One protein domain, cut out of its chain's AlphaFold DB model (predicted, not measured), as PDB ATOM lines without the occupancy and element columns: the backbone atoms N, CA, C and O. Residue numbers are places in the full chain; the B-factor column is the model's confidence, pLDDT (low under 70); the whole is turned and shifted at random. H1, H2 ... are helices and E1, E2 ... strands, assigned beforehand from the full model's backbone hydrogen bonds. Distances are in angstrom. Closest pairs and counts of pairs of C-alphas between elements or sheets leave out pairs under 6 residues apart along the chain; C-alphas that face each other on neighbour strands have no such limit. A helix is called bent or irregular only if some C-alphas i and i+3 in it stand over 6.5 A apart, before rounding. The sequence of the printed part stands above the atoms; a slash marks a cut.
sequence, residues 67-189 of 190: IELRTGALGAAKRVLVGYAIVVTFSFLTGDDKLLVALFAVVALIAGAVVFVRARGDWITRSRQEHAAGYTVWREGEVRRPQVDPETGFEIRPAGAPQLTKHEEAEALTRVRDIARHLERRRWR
ATOM      1  N   ILE A  67     -26.539   1.697  20.485       52.59
ATOM      2  CA  ILE A  67     -27.074   2.667  21.431       52.59
ATOM      3  C   ILE A  67     -28.349   2.106  22.066       52.59
ATOM      4  O   ILE A  67     -28.490   2.178  23.283       52.59
ATOM      5  N   GLU A  68     -29.216   1.464  21.280       54.81
ATOM      6  CA  GLU A  68     -30.411   0.771  21.781       54.81
ATOM      7  C   GLU A  68     -30.071  -0.464  22.622       54.81
ATOM      8  O   GLU A  68     -30.712  -0.729  23.639       54.81
ATOM      9  N   LEU A  69     -29.029  -1.210  22.252       57.81
ATOM     10  CA  LEU A  69     -28.553  -2.341  23.053       57.81
ATOM     11  C   LEU A  69     -27.936  -1.872  24.380       57.81
ATOM     12  O   LEU A  69     -28.161  -2.489  25.419       57.81
ATOM     13  N   ARG A  70     -27.231  -0.735  24.381       63.62
ATOM     14  CA  ARG A  70     -26.682  -0.100  25.586       63.62
ATOM     15  C   ARG A  70     -27.786   0.397  26.511       63.62
ATOM     16  O   ARG A  70     -27.698   0.170  27.718       63.62
ATOM     17  N   THR A  71     -28.804   1.078  25.988       67.81
ATOM     18  CA  THR A  71     -29.931   1.543  26.810       67.81
ATOM     19  C   THR A  71     -30.739   0.364  27.351       67.81
ATOM     20  O   THR A  71     -31.121   0.387  28.522       67.81
ATOM     21  N   GLY A  72     -30.899  -0.708  26.567       68.81
ATOM     22  CA  GLY A  72     -31.506  -1.965  27.010       68.81
ATOM     23  C   GLY A  72     -30.721  -2.656  28.130       68.81
ATOM     24  O   GLY A  72     -31.286  -2.962  29.182       68.81
ATOM     25  N   ALA A  73     -29.411  -2.843  27.951       71.81
ATOM     26  CA  ALA A  73     -28.540  -3.482  28.939       71.81
ATOM     27  C   ALA A  73     -28.413  -2.657  30.231       71.81
ATOM     28  O   ALA A  73     -28.476  -3.216  31.325       71.81
ATOM     29  N   LEU A  74     -28.312  -1.325  30.132       75.81
ATOM     30  CA  LEU A  74     -28.343  -0.432  31.298       75.81
ATOM     31  C   LEU A  74     -29.686  -0.502  32.029       75.81
ATOM     32  O   LEU A  74     -29.715  -0.522  33.259       75.81
ATOM     33  N   GLY A  75     -30.792  -0.570  31.286       74.19
ATOM     34  CA  GLY A  75     -32.124  -0.755  31.855       74.19
ATOM     35  C   GLY A  75     -32.239  -2.063  32.638       74.19
ATOM     36  O   GLY A  75     -32.733  -2.057  33.766       74.19
ATOM     37  N   ALA A  76     -31.735  -3.168  32.081       75.88
ATOM     38  CA  ALA A  76     -31.706  -4.467  32.750       75.88
ATOM     39  C   ALA A  76     -30.812  -4.450  34.002       75.88
ATOM     40  O   ALA A  76     -31.261  -4.844  35.077       75.88
ATOM     41  N   ALA A  77     -29.593  -3.913  33.896       77.88
ATOM     42  CA  ALA A  77     -28.663  -3.799  35.019       77.88
ATOM     43  C   ALA A  77     -29.245  -2.957  36.167       77.88
ATOM     44  O   ALA A  77     -29.146  -3.344  37.330       77.88
ATOM     45  N   LYS A  78     -29.927  -1.847  35.850       79.31
ATOM     46  CA  LYS A  78     -30.610  -1.017  36.851       79.31
ATOM     47  C   LYS A  78     -31.703  -1.798  37.584       79.31
ATOM     48  O   LYS A  78     -31.796  -1.688  38.801       79.31
ATOM     49  N   ARG A  79     -32.510  -2.599  36.876       81.44
ATOM     50  CA  ARG A  79     -33.559  -3.430  37.503       81.44
ATOM     51  C   ARG A  79     -32.970  -4.486  38.434       81.44
ATOM     52  O   ARG A  79     -33.477  -4.654  39.537       81.44
ATOM     53  N   VAL A  80     -31.889  -5.148  38.016       82.44
ATOM     54  CA  VAL A  80     -31.181  -6.127  38.855       82.44
ATOM     55  C   VAL A  80     -30.627  -5.461  40.114       82.44
ATOM     56  O   VAL A  80     -30.808  -5.988  41.205       82.44
ATOM     57  N   LEU A  81     -30.023  -4.277  39.988       83.06
ATOM     58  CA  LEU A  81     -29.463  -3.547  41.126       83.06
ATOM     59  C   LEU A  81     -30.546  -3.090  42.116       83.06
ATOM     60  O   LEU A  81     -30.357  -3.202  43.323       83.06
ATOM     61  N   VAL A  82     -31.699  -2.638  41.614       85.94
ATOM     62  CA  VAL A  82     -32.858  -2.302  42.456       85.94
ATOM     63  C   VAL A  82     -33.397  -3.546  43.168       85.94
ATOM     64  O   VAL A  82     -33.611  -3.498  44.376       85.94
ATOM     65  N   GLY A  83     -33.570  -4.667  42.460       81.44
ATOM     66  CA  GLY A  83     -34.024  -5.925  43.065       81.44
ATOM     67  C   GLY A  83     -33.068  -6.428  44.146       81.44
ATOM     68  O   GLY A  83     -33.497  -6.802  45.233       81.44
ATOM     69  N   TYR A  84     -31.764  -6.350  43.884       83.00
ATOM     70  CA  TYR A  84     -30.728  -6.683  44.852       83.00
ATOM     71  C   TYR A  84     -30.789  -5.797  46.103       83.00
ATOM     72  O   TYR A  84     -30.776  -6.313  47.219       83.00
ATOM     73  N   ALA A  85     -30.920  -4.476  45.934       83.31
ATOM     74  CA  ALA A  85     -31.049  -3.553  47.058       83.31
ATOM     75  C   ALA A  85     -32.270  -3.887  47.929       83.31
ATOM     76  O   ALA A  85     -32.143  -3.943  49.147       83.31
ATOM     77  N   ILE A  86     -33.420  -4.194  47.315       85.44
ATOM     78  CA  ILE A  86     -34.637  -4.594  48.036       85.44
ATOM     79  C   ILE A  86     -34.390  -5.856  48.872       85.44
ATOM     80  O   ILE A  86     -34.730  -5.872  50.053       85.44
ATOM     81  N   VAL A  87     -33.769  -6.891  48.296       81.19
ATOM     82  CA  VAL A  87     -33.480  -8.152  49.006       81.19
ATOM     83  C   VAL A  87     -32.525  -7.927  50.180       81.19
ATOM     84  O   VAL A  87     -32.765  -8.451  51.269       81.19
ATOM     85  N   VAL A  88     -31.471  -7.125  49.994       82.44
ATOM     86  CA  VAL A  88     -30.513  -6.805  51.064       82.44
ATOM     87  C   VAL A  88     -31.186  -6.009  52.181       82.44
ATOM     88  O   VAL A  88     -31.045  -6.366  53.348       82.44
ATOM     89  N   THR A  89     -31.956  -4.967  51.849       80.62
ATOM     90  CA  THR A  89     -32.675  -4.158  52.844       80.62
ATOM     91  C   THR A  89     -33.702  -4.989  53.608       80.62
ATOM     92  O   THR A  89     -33.771  -4.887  54.830       80.62
ATOM     93  N   PHE A  90     -34.456  -5.849  52.918       79.25
ATOM     94  CA  PHE A  90     -35.418  -6.745  53.560       79.25
ATOM     95  C   PHE A  90     -34.719  -7.725  54.508       79.25
ATOM     96  O   PHE A  90     -35.112  -7.839  55.663       79.25
ATOM     97  N   SER A  91     -33.613  -8.335  54.071       79.12
ATOM     98  CA  SER A  91     -32.819  -9.254  54.899       79.12
ATOM     99  C   SER A  91     -32.263  -8.582  56.161       79.12
ATOM    100  O   SER A  91     -32.222  -9.203  57.219       79.12
ATOM    101  N   PHE A  92     -31.884  -7.303  56.075       79.06
ATOM    102  CA  PHE A  92     -31.441  -6.501  57.222       79.06
ATOM    103  C   PHE A  92     -32.556  -6.185  58.228       79.06
ATOM    104  O   PHE A  92     -32.268  -5.981  59.408       79.06
ATOM    105  N   LEU A  93     -33.804  -6.096  57.763       81.88
ATOM    106  CA  LEU A  93     -34.967  -5.805  58.601       81.88
ATOM    107  C   LEU A  93     -35.480  -7.054  59.329       81.88
ATOM    108  O   LEU A  93     -35.999  -6.926  60.434       81.88
ATOM    109  N   THR A  94     -35.344  -8.240  58.726       83.00
ATOM    110  CA  THR A  94     -35.900  -9.495  59.262       83.00
ATOM    111  C   THR A  94     -34.889 -10.423  59.938       83.00
ATOM    112  O   THR A  94     -35.315 -11.333  60.642       83.00
ATOM    113  N   GLY A  95     -33.582 -10.264  59.706       75.00
ATOM    114  CA  GLY A  95     -32.553 -11.176  60.222       75.00
ATOM    115  C   GLY A  95     -31.833 -10.673  61.478       75.00
ATOM    116  O   GLY A  95     -31.427  -9.512  61.540       75.00
ATOM    117  N   ASP A  96     -31.593 -11.572  62.437       75.56
ATOM    118  CA  ASP A  96     -30.769 -11.293  63.624       75.56
ATOM    119  C   ASP A  96     -29.267 -11.199  63.277       75.56
ATOM    120  O   ASP A  96     -28.542 -10.358  63.816       75.56
ATOM    121  N   ASP A  97     -28.807 -11.967  62.283       79.00
ATOM    122  CA  ASP A  97     -27.400 -12.032  61.861       79.00
ATOM    123  C   ASP A  97     -27.028 -10.990  60.795       79.00
ATOM    124  O   ASP A  97     -26.666 -11.283  59.650       79.00
ATOM    125  N   LYS A  98     -27.059  -9.722  61.204       80.56
ATOM    126  CA  LYS A  98     -26.747  -8.557  60.351       80.56
ATOM    127  C   LYS A  98     -25.343  -8.606  59.735       80.56
ATOM    128  O   LYS A  98     -25.136  -8.100  58.633       80.56
ATOM    129  N   LEU A  99     -24.380  -9.227  60.423       82.19
ATOM    130  CA  LEU A  99     -22.998  -9.365  59.947       82.19
ATOM    131  C   LEU A  99     -22.880 -10.289  58.728       82.19
ATOM    132  O   LEU A  99     -22.161  -9.959  57.787       82.19
ATOM    133  N   LEU A 100     -23.604 -11.412  58.714       76.62
ATOM    134  CA  LEU A 100     -23.613 -12.337  57.577       76.62
ATOM    135  C   LEU A 100     -24.241 -11.677  56.349       76.62
ATOM    136  O   LEU A 100     -23.669 -11.733  55.259       76.62
ATOM    137  N   VAL A 101     -25.367 -10.984  56.534       78.00
ATOM    138  CA  VAL A 101     -26.032 -10.233  55.457       78.00
ATOM    139  C   VAL A 101     -25.111  -9.142  54.904       78.00
ATOM    140  O   VAL A 101     -24.984  -9.010  53.686       78.00
ATOM    141  N   ALA A 102     -24.413  -8.404  55.774       80.12
ATOM    142  CA  ALA A 102     -23.437  -7.398  55.361       80.12
ATOM    143  C   ALA A 102     -22.285  -8.008  54.546       80.12
ATOM    144  O   ALA A 102     -21.915  -7.468  53.503       80.12
ATOM    145  N   LEU A 103     -21.741  -9.147  54.986       82.19
ATOM    146  CA  LEU A 103     -20.649  -9.832  54.297       82.19
ATOM    147  C   LEU A 103     -21.069 -10.287  52.894       82.19
ATOM    148  O   LEU A 103     -20.383  -9.975  51.919       82.19
ATOM    149  N   PHE A 104     -22.214 -10.968  52.770       80.06
ATOM    150  CA  PHE A 104     -22.744 -11.370  51.465       80.06
ATOM    151  C   PHE A 104     -23.011 -10.164  50.572       80.06
ATOM    152  O   PHE A 104     -22.714 -10.210  49.374       80.06
ATOM    153  N   ALA A 105     -23.506  -9.069  51.157       82.06
ATOM    154  CA  ALA A 105     -23.782  -7.865  50.404       82.06
ATOM    155  C   ALA A 105     -22.506  -7.256  49.794       82.06
ATOM    156  O   ALA A 105     -22.491  -6.857  48.628       82.06
ATOM    157  N   VAL A 106     -21.418  -7.219  50.565       85.31
ATOM    158  CA  VAL A 106     -20.112  -6.731  50.103       85.31
ATOM    159  C   VAL A 106     -19.525  -7.659  49.039       85.31
ATOM    160  O   VAL A 106     -19.080  -7.178  47.996       85.31
ATOM    161  N   VAL A 107     -19.566  -8.978  49.248       82.94
ATOM    162  CA  VAL A 107     -19.030  -9.963  48.292       82.94
ATOM    163  C   VAL A 107     -19.743  -9.872  46.942       82.94
ATOM    164  O   VAL A 107     -19.082  -9.814  45.903       82.94
ATOM    165  N   ALA A 108     -21.075  -9.799  46.933       81.56
ATOM    166  CA  ALA A 108     -21.842  -9.669  45.697       81.56
ATOM    167  C   ALA A 108     -21.586  -8.324  44.991       81.56
ATOM    168  O   ALA A 108     -21.515  -8.281  43.761       81.56
ATOM    169  N   LEU A 109     -21.372  -7.241  45.744       85.06
ATOM    170  CA  LEU A 109     -21.030  -5.932  45.183       85.06
ATOM    171  C   LEU A 109     -19.636  -5.950  44.534       85.06
ATOM    172  O   LEU A 109     -19.482  -5.477  43.408       85.06
ATOM    173  N   ILE A 110     -18.644  -6.567  45.185       86.25
ATOM    174  CA  ILE A 110     -17.297  -6.757  44.623       86.25
ATOM    175  C   ILE A 110     -17.361  -7.621  43.358       86.25
ATOM    176  O   ILE A 110     -16.811  -7.233  42.327       86.25
ATOM    177  N   ALA A 111     -18.066  -8.756  43.398       80.69
ATOM    178  CA  ALA A 111     -18.232  -9.626  42.236       80.69
ATOM    179  C   ALA A 111     -18.891  -8.881  41.061       80.69
ATOM    180  O   ALA A 111     -18.403  -8.937  39.930       80.69
ATOM    181  N   GLY A 112     -19.948  -8.108  41.337       80.00
ATOM    182  CA  GLY A 112     -20.606  -7.257  40.346       80.00
ATOM    183  C   GLY A 112     -19.674  -6.192  39.765       80.00
ATOM    184  O   GLY A 112     -19.645  -6.001  38.548       80.00
ATOM    185  N   ALA A 113     -18.863  -5.540  40.601       82.50
ATOM    186  CA  ALA A 113     -17.888  -4.544  40.161       82.50
ATOM    187  C   ALA A 113     -16.813  -5.154  39.247       82.50
ATOM    188  O   ALA A 113     -16.504  -4.580  38.203       82.50
ATOM    189  N   VAL A 114     -16.289  -6.337  39.584       83.19
ATOM    190  CA  VAL A 114     -15.298  -7.051  38.760       83.19
ATOM    191  C   VAL A 114     -15.873  -7.396  37.386       83.19
ATOM    192  O   VAL A 114     -15.245  -7.101  36.365       83.19
ATOM    193  N   VAL A 115     -17.081  -7.968  37.339       78.94
ATOM    194  CA  VAL A 115     -17.761  -8.289  36.073       78.94
ATOM    195  C   VAL A 115     -18.000  -7.021  35.252       78.94
ATOM    196  O   VAL A 115     -17.731  -7.009  34.051       78.94
ATOM    197  N   PHE A 116     -18.436  -5.934  35.892       78.81
ATOM    198  CA  PHE A 116     -18.691  -4.661  35.221       78.81
ATOM    199  C   PHE A 116     -17.421  -4.049  34.621       78.81
ATOM    200  O   PHE A 116     -17.428  -3.613  33.469       78.81
ATOM    201  N   VAL A 117     -16.315  -4.039  35.369       78.12
ATOM    202  CA  VAL A 117     -15.021  -3.529  34.892       78.12
ATOM    203  C   VAL A 117     -14.521  -4.355  33.710       78.12
ATOM    204  O   VAL A 117     -14.097  -3.782  32.705       78.12
ATOM    205  N   ARG A 118     -14.624  -5.686  33.787       75.69
ATOM    206  CA  ARG A 118     -14.181  -6.579  32.712       75.69
ATOM    207  C   ARG A 118     -15.024  -6.407  31.444       75.69
ATOM    208  O   ARG A 118     -14.469  -6.196  30.371       75.69
ATOM    209  N   ALA A 119     -16.350  -6.375  31.585       74.44
ATOM    210  CA  ALA A 119     -17.269  -6.128  30.474       74.44
ATOM    211  C   ALA A 119     -17.039  -4.751  29.826       74.44
ATOM    212  O   ALA A 119     -17.097  -4.611  28.605       74.44
ATOM    213  N   ARG A 120     -16.728  -3.727  30.633       75.06
ATOM    214  CA  ARG A 120     -16.394  -2.389  30.133       75.06
ATOM    215  C   ARG A 120     -15.070  -2.375  29.365       75.06
ATOM    216  O   ARG A 120     -14.988  -1.694  28.347       75.06
ATOM    217  N   GLY A 121     -14.057  -3.102  29.835       70.56
ATOM    218  CA  GLY A 121     -12.750  -3.202  29.178       70.56
ATOM    219  C   GLY A 121     -12.845  -3.805  27.778       70.56
ATOM    220  O   GLY A 121     -12.396  -3.181  26.816       70.56
ATOM    221  N   ASP A 122     -13.511  -4.955  27.658       71.50
ATOM    222  CA  ASP A 122     -13.727  -5.645  26.377       71.50
ATOM    223  C   ASP A 122     -14.555  -4.801  25.398       71.50
ATOM    224  O   ASP A 122     -14.348  -4.839  24.184       71.50
ATOM    225  N   TRP A 123     -15.478  -3.994  25.923       66.69
ATOM    226  CA  TRP A 123     -16.267  -3.077  25.112       66.69
ATOM    227  C   TRP A 123     -15.451  -1.884  24.603       66.69
ATOM    228  O   TRP A 123     -15.551  -1.541  23.429       66.69
ATOM    229  N   ILE A 124     -14.621  -1.251  25.443       67.25
ATOM    230  CA  ILE A 124     -13.796  -0.101  25.028       67.25
ATOM    231  C   ILE A 124     -12.784  -0.523  23.961       67.25
ATOM    232  O   ILE A 124     -12.583   0.199  22.984       67.25
ATOM    233  N   THR A 125     -12.135  -1.675  24.140       68.12
ATOM    234  CA  THR A 125     -11.147  -2.178  23.179       68.12
ATOM    235  C   THR A 125     -11.801  -2.516  21.844       68.12
ATOM    236  O   THR A 125     -11.296  -2.079  20.812       68.12
ATOM    237  N   ARG A 126     -12.966  -3.177  21.847       63.19
ATOM    238  CA  ARG A 126     -13.726  -3.450  20.618       63.19
ATOM    239  C   ARG A 126     -14.284  -2.190  19.971       63.19
ATOM    240  O   ARG A 126     -14.094  -2.016  18.779       63.19
ATOM    241  N   SER A 127     -14.863  -1.264  20.731       58.62
ATOM    242  CA  SER A 127     -15.371   0.003  20.187       58.62
ATOM    243  C   SER A 127     -14.256   0.839  19.555       58.62
ATOM    244  O   SER A 127     -14.455   1.449  18.507       58.62
ATOM    245  N   ARG A 128     -13.048   0.830  20.137       62.78
ATOM    246  CA  ARG A 128     -11.869   1.452  19.518       62.78
ATOM    247  C   ARG A 128     -11.427   0.732  18.249       62.78
ATOM    248  O   ARG A 128     -11.080   1.413  17.295       62.78
ATOM    249  N   GLN A 129     -11.446  -0.601  18.219       61.09
ATOM    250  CA  GLN A 129     -11.154  -1.382  17.008       61.09
ATOM    251  C   GLN A 129     -12.201  -1.144  15.910       61.09
ATOM    252  O   GLN A 129     -11.855  -1.063  14.737       61.09
ATOM    253  N   GLU A 130     -13.464  -0.970  16.285       53.59
ATOM    254  CA  GLU A 130     -14.577  -0.695  15.378       53.59
ATOM    255  C   GLU A 130     -14.487   0.712  14.786       53.59
ATOM    256  O   GLU A 130     -14.571   0.873  13.568       53.59
ATOM    257  N   HIS A 131     -14.230   1.717  15.628       54.94
ATOM    258  CA  HIS A 131     -13.965   3.079  15.171       54.94
ATOM    259  C   HIS A 131     -12.699   3.158  14.326       54.94
ATOM    260  O   HIS A 131     -12.705   3.840  13.304       54.94
ATOM    261  N   ALA A 132     -11.637   2.451  14.726       52.25
ATOM    262  CA  ALA A 132     -10.431   2.352  13.924       52.25
ATOM    263  C   ALA A 132     -10.775   1.774  12.554       52.25
ATOM    264  O   ALA A 132     -10.398   2.380  11.572       52.25
ATOM    265  N   ALA A 133     -11.571   0.710  12.461       49.41
ATOM    266  CA  ALA A 133     -11.932   0.081  11.193       49.41
ATOM    267  C   ALA A 133     -13.005   0.825  10.360       49.41
ATOM    268  O   ALA A 133     -13.436   0.292   9.329       49.41
ATOM    269  N   GLY A 134     -13.416   2.038  10.754       42.16
ATOM    270  CA  GLY A 134     -14.361   2.882  10.006       42.16
ATOM    271  C   GLY A 134     -15.838   2.509  10.185       42.16
ATOM    272  O   GLY A 134     -16.693   2.990   9.441       42.16
ATOM    273  N   TYR A 135     -16.172   1.659  11.163       50.97
ATOM    274  CA  TYR A 135     -17.556   1.313  11.487       50.97
ATOM    275  C   TYR A 135     -18.156   2.386  12.400       50.97
ATOM    276  O   TYR A 135     -17.683   2.591  13.516       50.97
ATOM    277  N   THR A 136     -19.206   3.084  11.959       46.47
ATOM    278  CA  THR A 136     -19.824   4.148  12.773       46.47
ATOM    279  C   THR A 136     -21.008   3.688  13.615       46.47
ATOM    280  O   THR A 136     -21.402   4.413  14.525       46.47
ATOM    281  N   VAL A 137     -21.570   2.491  13.407       43.72
ATOM    282  CA  VAL A 137     -22.704   2.028  14.221       43.72
ATOM    283  C   VAL A 137     -22.692   0.510  14.363       43.72
ATOM    284  O   VAL A 137     -22.937  -0.220  13.404       43.72
ATOM    285  N   TRP A 138     -22.445   0.025  15.577       38.03
ATOM    286  CA  TRP A 138     -22.668  -1.376  15.931       38.03
ATOM    287  C   TRP A 138     -24.134  -1.745  15.651       38.03
ATOM    288  O   TRP A 138     -25.050  -1.017  16.047       38.03
ATOM    289  N   ARG A 139     -24.361  -2.897  15.026       46.62
ATOM    290  CA  ARG A 139     -25.638  -3.624  15.033       46.62
ATOM    291  C   ARG A 139     -25.286  -5.099  15.189       46.62
ATOM    292  O   ARG A 139     -24.300  -5.537  14.609       46.62
ATOM    293  N   GLU A 140     -26.054  -5.840  15.974       36.00
ATOM    294  CA  GLU A 140     -25.795  -7.253  16.283       36.00
ATOM    295  C   GLU A 140     -25.524  -8.078  14.993       36.00
ATOM    296  O   GLU A 140     -26.309  -8.032  14.036       36.00
ATOM    297  N   GLY A 141     -24.373  -8.767  14.930       44.84
ATOM    298  CA  GLY A 141     -23.954  -9.613  13.800       44.84
ATOM    299  C   GLY A 141     -22.501  -9.424  13.327       44.84
ATOM    300  O   GLY A 141     -21.755  -8.618  13.875       44.84
ATOM    301  N   GLU A 142     -22.112 -10.215  12.316       41.53
ATOM    302  CA  GLU A 142     -20.747 -10.345  11.772       41.53
ATOM    303  C   GLU A 142     -20.012  -9.011  11.545       41.53
ATOM    304  O   GLU A 142     -20.530  -8.089  10.918       41.53
ATOM    305  N   VAL A 143     -18.752  -8.964  12.000       48.16
ATOM    306  CA  VAL A 143     -17.825  -7.808  11.991       48.16
ATOM    307  C   VAL A 143     -17.449  -7.347  10.572       48.16
ATOM    308  O   VAL A 143     -16.867  -6.284  10.384       48.16
ATOM    309  N   ARG A 144     -17.788  -8.129   9.544       51.25
ATOM    310  CA  ARG A 144     -17.550  -7.800   8.136       51.25
ATOM    311  C   ARG A 144     -18.820  -7.179   7.566       51.25
ATOM    312  O   ARG A 144     -19.633  -7.878   6.972       51.25
ATOM    313  N   ARG A 145     -19.014  -5.873   7.753       53.69
ATOM    314  CA  ARG A 145     -20.105  -5.144   7.086       53.69
ATOM    315  C   ARG A 145     -19.574  -4.013   6.206       53.69
ATOM    316  O   ARG A 145     -18.456  -3.551   6.419       53.69
ATOM    317  N   PRO A 146     -20.317  -3.620   5.168       61.44
ATOM    318  CA  PRO A 146     -19.900  -2.529   4.308       61.44
ATOM    319  C   PRO A 146     -19.873  -1.197   5.074       61.44
ATOM    320  O   PRO A 146     -20.740  -0.936   5.910       61.44
ATOM    321  N   GLN A 147     -18.871  -0.360   4.804       65.75
ATOM    322  CA  GLN A 147     -18.833   1.032   5.248       65.75
ATOM    323  C   GLN A 147     -19.739   1.833   4.315       65.75
ATOM    324  O   GLN A 147     -19.566   1.766   3.102       65.75
ATOM    325  N   VAL A 148     -20.703   2.570   4.863       67.00
ATOM    326  CA  VAL A 148     -21.729   3.292   4.095       67.00
ATOM    327  C   VAL A 148     -21.701   4.764   4.488       67.00
ATOM    328  O   VAL A 148     -21.561   5.084   5.668       67.00
ATOM    329  N   ASP A 149     -21.845   5.651   3.508       69.44
ATOM    330  CA  ASP A 149     -21.991   7.084   3.745       69.44
ATOM    331  C   ASP A 149     -23.367   7.381   4.374       69.44
ATOM    332  O   ASP A 149     -24.393   7.060   3.762       69.44
ATOM    333  N   PRO A 150     -23.433   7.980   5.579       62.03
ATOM    334  CA  PRO A 150     -24.697   8.227   6.271       62.03
ATOM    335  C   PRO A 150     -25.621   9.214   5.547       62.03
ATOM    336  O   PRO A 150     -26.833   9.138   5.734       62.03
ATOM    337  N   GLU A 151     -25.082  10.129   4.738       66.25
ATOM    338  CA  GLU A 151     -25.887  11.127   4.023       66.25
ATOM    339  C   GLU A 151     -26.541  10.541   2.771       66.25
ATOM    340  O   GLU A 151     -27.719  10.773   2.502       66.25
ATOM    341  N   THR A 152     -25.786   9.763   1.994       68.50
ATOM    342  CA  THR A 152     -26.246   9.291   0.682       68.50
ATOM    343  C   THR A 152     -26.773   7.852   0.696       68.50
ATOM    344  O   THR A 152     -27.624   7.486  -0.130       68.50
ATOM    345  N   GLY A 153     -26.324   7.039   1.658       67.00
ATOM    346  CA  GLY A 153     -26.639   5.612   1.767       67.00
ATOM    347  C   GLY A 153     -25.859   4.725   0.790       67.00
ATOM    348  O   GLY A 153     -26.229   3.571   0.580       67.00
ATOM    349  N   PHE A 154     -24.812   5.248   0.152       72.06
ATOM    350  CA  PHE A 154     -23.947   4.475  -0.739       72.06
ATOM    351  C   PHE A 154     -22.782   3.841   0.011       72.06
ATOM    352  O   PHE A 154     -22.224   4.412   0.949       72.06
ATOM    353  N   GLU A 155     -22.403   2.653  -0.436       72.12
ATOM    354  CA  GLU A 155     -21.267   1.912   0.090       72.12
ATOM    355  C   GLU A 155     -19.928   2.562  -0.306       72.12
ATOM    356  O   GLU A 155     -19.619   2.728  -1.482       72.12
ATOM    357  N   ILE A 156     -19.132   2.934   0.696       73.50
ATOM    358  CA  ILE A 156     -17.768   3.469   0.578       73.50
ATOM    359  C   ILE A 156     -16.755   2.319   0.503       73.50
ATOM    360  O   ILE A 156     -15.778   2.393  -0.242       73.50
ATOM    361  N   ARG A 157     -16.979   1.250   1.279       70.12
ATOM    362  CA  ARG A 157     -16.086   0.085   1.358       70.12
ATOM    363  C   ARG A 157     -16.891  -1.203   1.527       70.12
ATOM    364  O   ARG A 157     -17.721  -1.247   2.434       70.12
ATOM    365  N   PRO A 158     -16.571  -2.278   0.791       65.06
ATOM    366  CA  PRO A 158     -17.202  -3.566   1.012       65.06
ATOM    367  C   PRO A 158     -16.798  -4.248   2.310       65.06
ATOM    368  O   PRO A 158     -15.719  -4.042   2.875       65.06
ATOM    369  N   ALA A 159     -17.717  -5.082   2.790       59.19
ATOM    370  CA  ALA A 159     -17.513  -5.941   3.942       59.19
ATOM    371  C   ALA A 159     -16.240  -6.785   3.783       59.19
ATOM    372  O   ALA A 159     -16.113  -7.559   2.839       59.19
ATOM    373  N   GLY A 160     -15.310  -6.669   4.735       53.44
ATOM    374  CA  GLY A 160     -14.086  -7.477   4.758       53.44
ATOM    375  C   GLY A 160     -12.942  -6.972   3.874       53.44
ATOM    376  O   GLY A 160     -11.891  -7.610   3.864       53.44
ATOM    377  N   ALA A 161     -13.098  -5.843   3.178       61.97
ATOM    378  CA  ALA A 161     -11.987  -5.214   2.469       61.97
ATOM    379  C   ALA A 161     -10.986  -4.546   3.435       61.97
ATOM    380  O   ALA A 161     -11.378  -4.147   4.540       61.97
ATOM    381  N   PRO A 162      -9.705  -4.410   3.028       63.25
ATOM    382  CA  PRO A 162      -8.684  -3.723   3.811       63.25
ATOM    383  C   PRO A 162      -9.123  -2.317   4.205       63.25
ATOM    384  O   PRO A 162      -9.883  -1.654   3.497       63.25
ATOM    385  N   GLN A 163      -8.628  -1.857   5.349       62.81
ATOM    386  CA  GLN A 163      -8.929  -0.519   5.809       62.81
ATOM    387  C   GLN A 163      -8.318   0.522   4.862       62.81
ATOM    388  O   GLN A 163      -7.116   0.500   4.613       62.81
ATOM    389  N   LEU A 164      -9.161   1.429   4.364       66.19
ATOM    390  CA  LEU A 164      -8.738   2.563   3.547       66.19
ATOM    391  C   LEU A 164      -7.919   3.530   4.405       66.19
ATOM    392  O   LEU A 164      -8.228   3.773   5.575       66.19
ATOM    393  N   THR A 165      -6.875   4.098   3.818       75.88
ATOM    394  CA  THR A 165      -6.163   5.224   4.418       75.88
ATOM    395  C   THR A 165      -7.068   6.458   4.454       75.88
ATOM    396  O   THR A 165      -8.026   6.572   3.691       75.88
ATOM    397  N   LYS A 166      -6.756   7.433   5.317       72.38
ATOM    398  CA  LYS A 166      -7.555   8.671   5.435       72.38
ATOM    399  C   LYS A 166      -7.723   9.408   4.102       72.38
ATOM    400  O   LYS A 166      -8.752  10.035   3.876       72.38
ATOM    401  N   HIS A 167      -6.705   9.356   3.242       72.56
ATOM    402  CA  HIS A 167      -6.759  10.000   1.936       72.56
ATOM    403  C   HIS A 167      -7.708   9.260   0.986       72.56
ATOM    404  O   HIS A 167      -8.555   9.893   0.359       72.56
ATOM    405  N   GLU A 168      -7.619   7.930   0.940       74.19
ATOM    406  CA  GLU A 168      -8.494   7.089   0.116       74.19
ATOM    407  C   GLU A 168      -9.953   7.151   0.587       74.19
ATOM    408  O   GLU A 168     -10.875   7.148  -0.229       74.19
ATOM    409  N   GLU A 169     -10.176   7.259   1.899       73.19
ATOM    410  CA  GLU A 169     -11.504   7.452   2.480       73.19
ATOM    411  C   GLU A 169     -12.117   8.790   2.044       73.19
ATOM    412  O   GLU A 169     -13.272   8.829   1.615       73.19
ATOM    413  N   ALA A 170     -11.344   9.881   2.079       74.62
ATOM    414  CA  ALA A 170     -11.803  11.194   1.624       74.62
ATOM    415  C   ALA A 170     -12.148  11.203   0.123       74.62
ATOM    416  O   ALA A 170     -13.161  11.780  -0.286       74.62
ATOM    417  N   GLU A 171     -11.350  10.526  -0.703       79.44
ATOM    418  CA  GLU A 171     -11.626  10.378  -2.135       79.44
ATOM    419  C   GLU A 171     -12.860   9.515  -2.402       79.44
ATOM    420  O   GLU A 171     -13.684   9.849  -3.256       79.44
ATOM    421  N   ALA A 172     -13.021   8.407  -1.676       76.00
ATOM    422  CA  ALA A 172     -14.193   7.544  -1.791       76.00
ATOM    423  C   ALA A 172     -15.479   8.278  -1.373       76.00
ATOM    424  O   ALA A 172     -16.470   8.227  -2.100       76.00
ATOM    425  N   LEU A 173     -15.444   9.041  -0.274       77.19
ATOM    426  CA  LEU A 173     -16.552   9.896   0.163       77.19
ATOM    427  C   LEU A 173     -16.919  10.952  -0.881       77.19
ATOM    428  O   LEU A 173     -18.097  11.163  -1.171       77.19
ATOM    429  N   THR A 174     -15.915  11.611  -1.463       79.62
ATOM    430  CA  THR A 174     -16.138  12.637  -2.489       79.62
ATOM    431  C   THR A 174     -16.798  12.024  -3.723       79.62
ATOM    432  O   THR A 174     -17.831  12.523  -4.171       79.62
ATOM    433  N   ARG A 175     -16.290  10.874  -4.192       78.81
ATOM    434  CA  ARG A 175     -16.877  10.120  -5.312       78.81
ATOM    435  C   ARG A 175     -18.330   9.737  -5.049       78.81
ATOM    436  O   ARG A 175     -19.197  10.000  -5.878       78.81
ATOM    437  N   VAL A 176     -18.610   9.159  -3.885       78.50
ATOM    438  CA  VAL A 176     -19.959   8.745  -3.480       78.50
ATOM    439  C   VAL A 176     -20.935   9.930  -3.462       78.50
ATOM    440  O   VAL A 176     -22.040   9.844  -4.008       78.50
ATOM    441  N   ARG A 177     -20.522  11.070  -2.901       80.06
ATOM    442  CA  ARG A 177     -21.350  12.284  -2.831       80.06
ATOM    443  C   ARG A 177     -21.579  12.933  -4.192       80.06
ATOM    444  O   ARG A 177     -22.669  13.454  -4.441       80.06
ATOM    445  N   ASP A 178     -20.587  12.912  -5.077       82.00
ATOM    446  CA  ASP A 178     -20.732  13.422  -6.444       82.00
ATOM    447  C   ASP A 178     -21.708  12.561  -7.261       82.00
ATOM    448  O   ASP A 178     -22.578  13.105  -7.952       82.00
ATOM    449  N   ILE A 179     -21.637  11.231  -7.109       78.25
ATOM    450  CA  ILE A 179     -22.602  10.286  -7.693       78.25
ATOM    451  C   ILE A 179     -24.016  10.587  -7.180       78.25
ATOM    452  O   ILE A 179     -24.943  10.727  -7.983       78.25
ATOM    453  N   ALA A 180     -24.189  10.760  -5.867       81.44
ATOM    454  CA  ALA A 180     -25.487  11.077  -5.271       81.44
ATOM    455  C   ALA A 180     -26.083  12.384  -5.825       81.44
ATOM    456  O   ALA A 180     -27.213  12.389  -6.319       81.44
ATOM    457  N   ARG A 181     -25.294  13.471  -5.851       81.94
ATOM    458  CA  ARG A 181     -25.705  14.770  -6.422       81.94
ATOM    459  C   ARG A 181     -26.066  14.676  -7.903       81.94
ATOM    460  O   ARG A 181     -26.903  15.433  -8.401       81.94
ATOM    461  N   HIS A 182     -25.412  13.794  -8.656       78.50
ATOM    462  CA  HIS A 182     -25.748  13.575 -10.060       78.50
ATOM    463  C   HIS A 182     -27.076  12.821 -10.222       78.50
ATOM    464  O   HIS A 182     -27.924  13.229 -11.022       78.50
ATOM    465  N   LEU A 183     -27.284  11.756  -9.444       79.06
ATOM    466  CA  LEU A 183     -28.514  10.964  -9.474       79.06
ATOM    467  C   LEU A 183     -29.738  11.784  -9.051       79.06
ATOM    468  O   LEU A 183     -30.785  11.684  -9.695       79.06
ATOM    469  N   GLU A 184     -29.599  12.647  -8.044       80.88
ATOM    470  CA  GLU A 184     -30.655  13.585  -7.659       80.88
ATOM    471  C   GLU A 184     -31.014  14.526  -8.810       80.88
ATOM    472  O   GLU A 184     -32.178  14.589  -9.196       80.88
ATOM    473  N   ARG A 185     -30.032  15.181  -9.448       80.81
ATOM    474  CA  ARG A 185     -30.283  16.085 -10.589       80.81
ATOM    475  C   ARG A 185     -31.025  15.418 -11.747       80.81
ATOM    476  O   ARG A 185     -31.830  16.073 -12.406       80.81
ATOM    477  N   ARG A 186     -30.787  14.127 -12.001       73.25
ATOM    478  CA  ARG A 186     -31.530  13.362 -13.017       73.25
ATOM    479  C   ARG A 186     -32.974  13.081 -12.614       73.25
ATOM    480  O   ARG A 186     -33.834  13.087 -13.491       73.25
ATOM    481  N   ARG A 187     -33.245  12.839 -11.328       75.50
ATOM    482  CA  ARG A 187     -34.606  12.598 -10.824       75.50
ATOM    483  C   ARG A 187     -35.522  13.802 -11.071       75.50
ATOM    484  O   ARG A 187     -36.675  13.587 -11.402       75.50
ATOM    485  N   TRP A 188     -35.001  15.025 -10.976       66.44
ATOM    486  CA  TRP A 188     -35.766  16.266 -11.191       66.44
ATOM    487  C   TRP A 188     -36.002  16.641 -12.665       66.44
ATOM    488  O   TRP A 188     -36.727  17.591 -12.936       66.44
ATOM    489  N   ARG A 189     -35.370  15.948 -13.625       66.25
ATOM    490  CA  ARG A 189     -35.557  16.191 -15.072       66.25
ATOM    491  C   ARG A 189     -36.580  15.255 -15.729       66.25
ATOM    492  O   ARG A 189     -36.787  15.363 -16.935       66.25
TER     493      ARG A 189
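Overview. This is residues 67 to 189 of the 190 residues of an uncharacterized protein of Agreia sp. Leaf210 (UniProt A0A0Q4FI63). A long, open helical hairpin, H1 and H2, makes most of the length; the two helices run nearly parallel in line but come close only near their turn, and at the far end of H2 a small loose head of loop, the short strand E1 and the helix H3 is set, with H3 running crosswise to the hairpin. E1 packs on H3 in this head, the long link of residues 133 to 154 leads into it from H2, and residues 182 to 189 stick out at its far tip. The printed part has 123 residues with three named helices and one named strand, in the order H1, H2, E1, H3, and the class is mostly helix. The whole is extended, a rod with a radius of gyration of the C-alphas of 24.5 A and spans of 82 by 32 by 20 A.

Along the chain. Start at C-alpha 67, at (-27.074, 2.667, 21.431), where H1 begins; it takes residues 67 to 94 and measures 40.7 A from first to last C-alpha, with z climbing to 59.262 at C-alpha 94. After three residues, find C-alpha 98 at (-26.747, -8.557, 60.351), where H2 begins; this longest helix takes residues 98 to 132, and over its 50.4 A z falls again to 13.924 at C-alpha 132. Residues 133 to 154 then hold no named element. E1 is residues 155 to 157, 5.6 A long, and H3 is residues 166 to 187, 31.8 A long, ending at C-alpha 187 at (-34.606, 12.598, -10.824). No helix is bent or irregular.

Arrangement. Look first at the turn between H1 and H2, which form a helical hairpin. They touch, with 5 pairs of C-alphas within 8 A, and the closest are those of Phe 92 and Lys 98, 6.0 A apart. Their lines stand at a shallow tilt of 7 degrees and they run opposite ways, with 14.1 A from centre to centre. They touch with a part of each helix alone: residues 88 to 92 of H1 and residues 98 to 105 of H2. Further from the turn, residues 70 to 80 of H1 and 113 to 126 of H2 stand free. Go on to residues 155 to 157 and you find E1, which pairs with no named strand, though residues 147 to 148 make a short antiparallel pairing with residues 155 to 157 of E1. Between E1 and H3 there are 5 pairs of C-alphas within 8 A, the closest being those of Ile 156 and Ala 172, 5.9 A apart; their centres are 10.7 A apart. H3 touches no helix: H1 and H3 are apart, and so are H2 and H3. E1 is apart from both H1 and H2. In the backbones of H1, H2 and H3, every O i to N i+4 pair is within hydrogen-bond range.

Size, cuts and confidence. The two C-alphas farthest apart are those of Asp 96, in the turn of the hairpin, and Arg 189, the last printed residue, at 83.5 A. The C-alphas of the first and last printed residues, Ile 67 and Arg 189, are 39.8 A apart. The printed part has no cut. The link from H1 to H2 is tight, with 3 residues; that from E1 to H3 is short, with 8; that from H2 to E1 is long, with 22. In the B-factor column, the mean pLDDT of the printed part is 70.9, and 46 residues of this predicted model are under 70: residues 67 to 72, 123 to 153, 158 to 164 and 188 to 189.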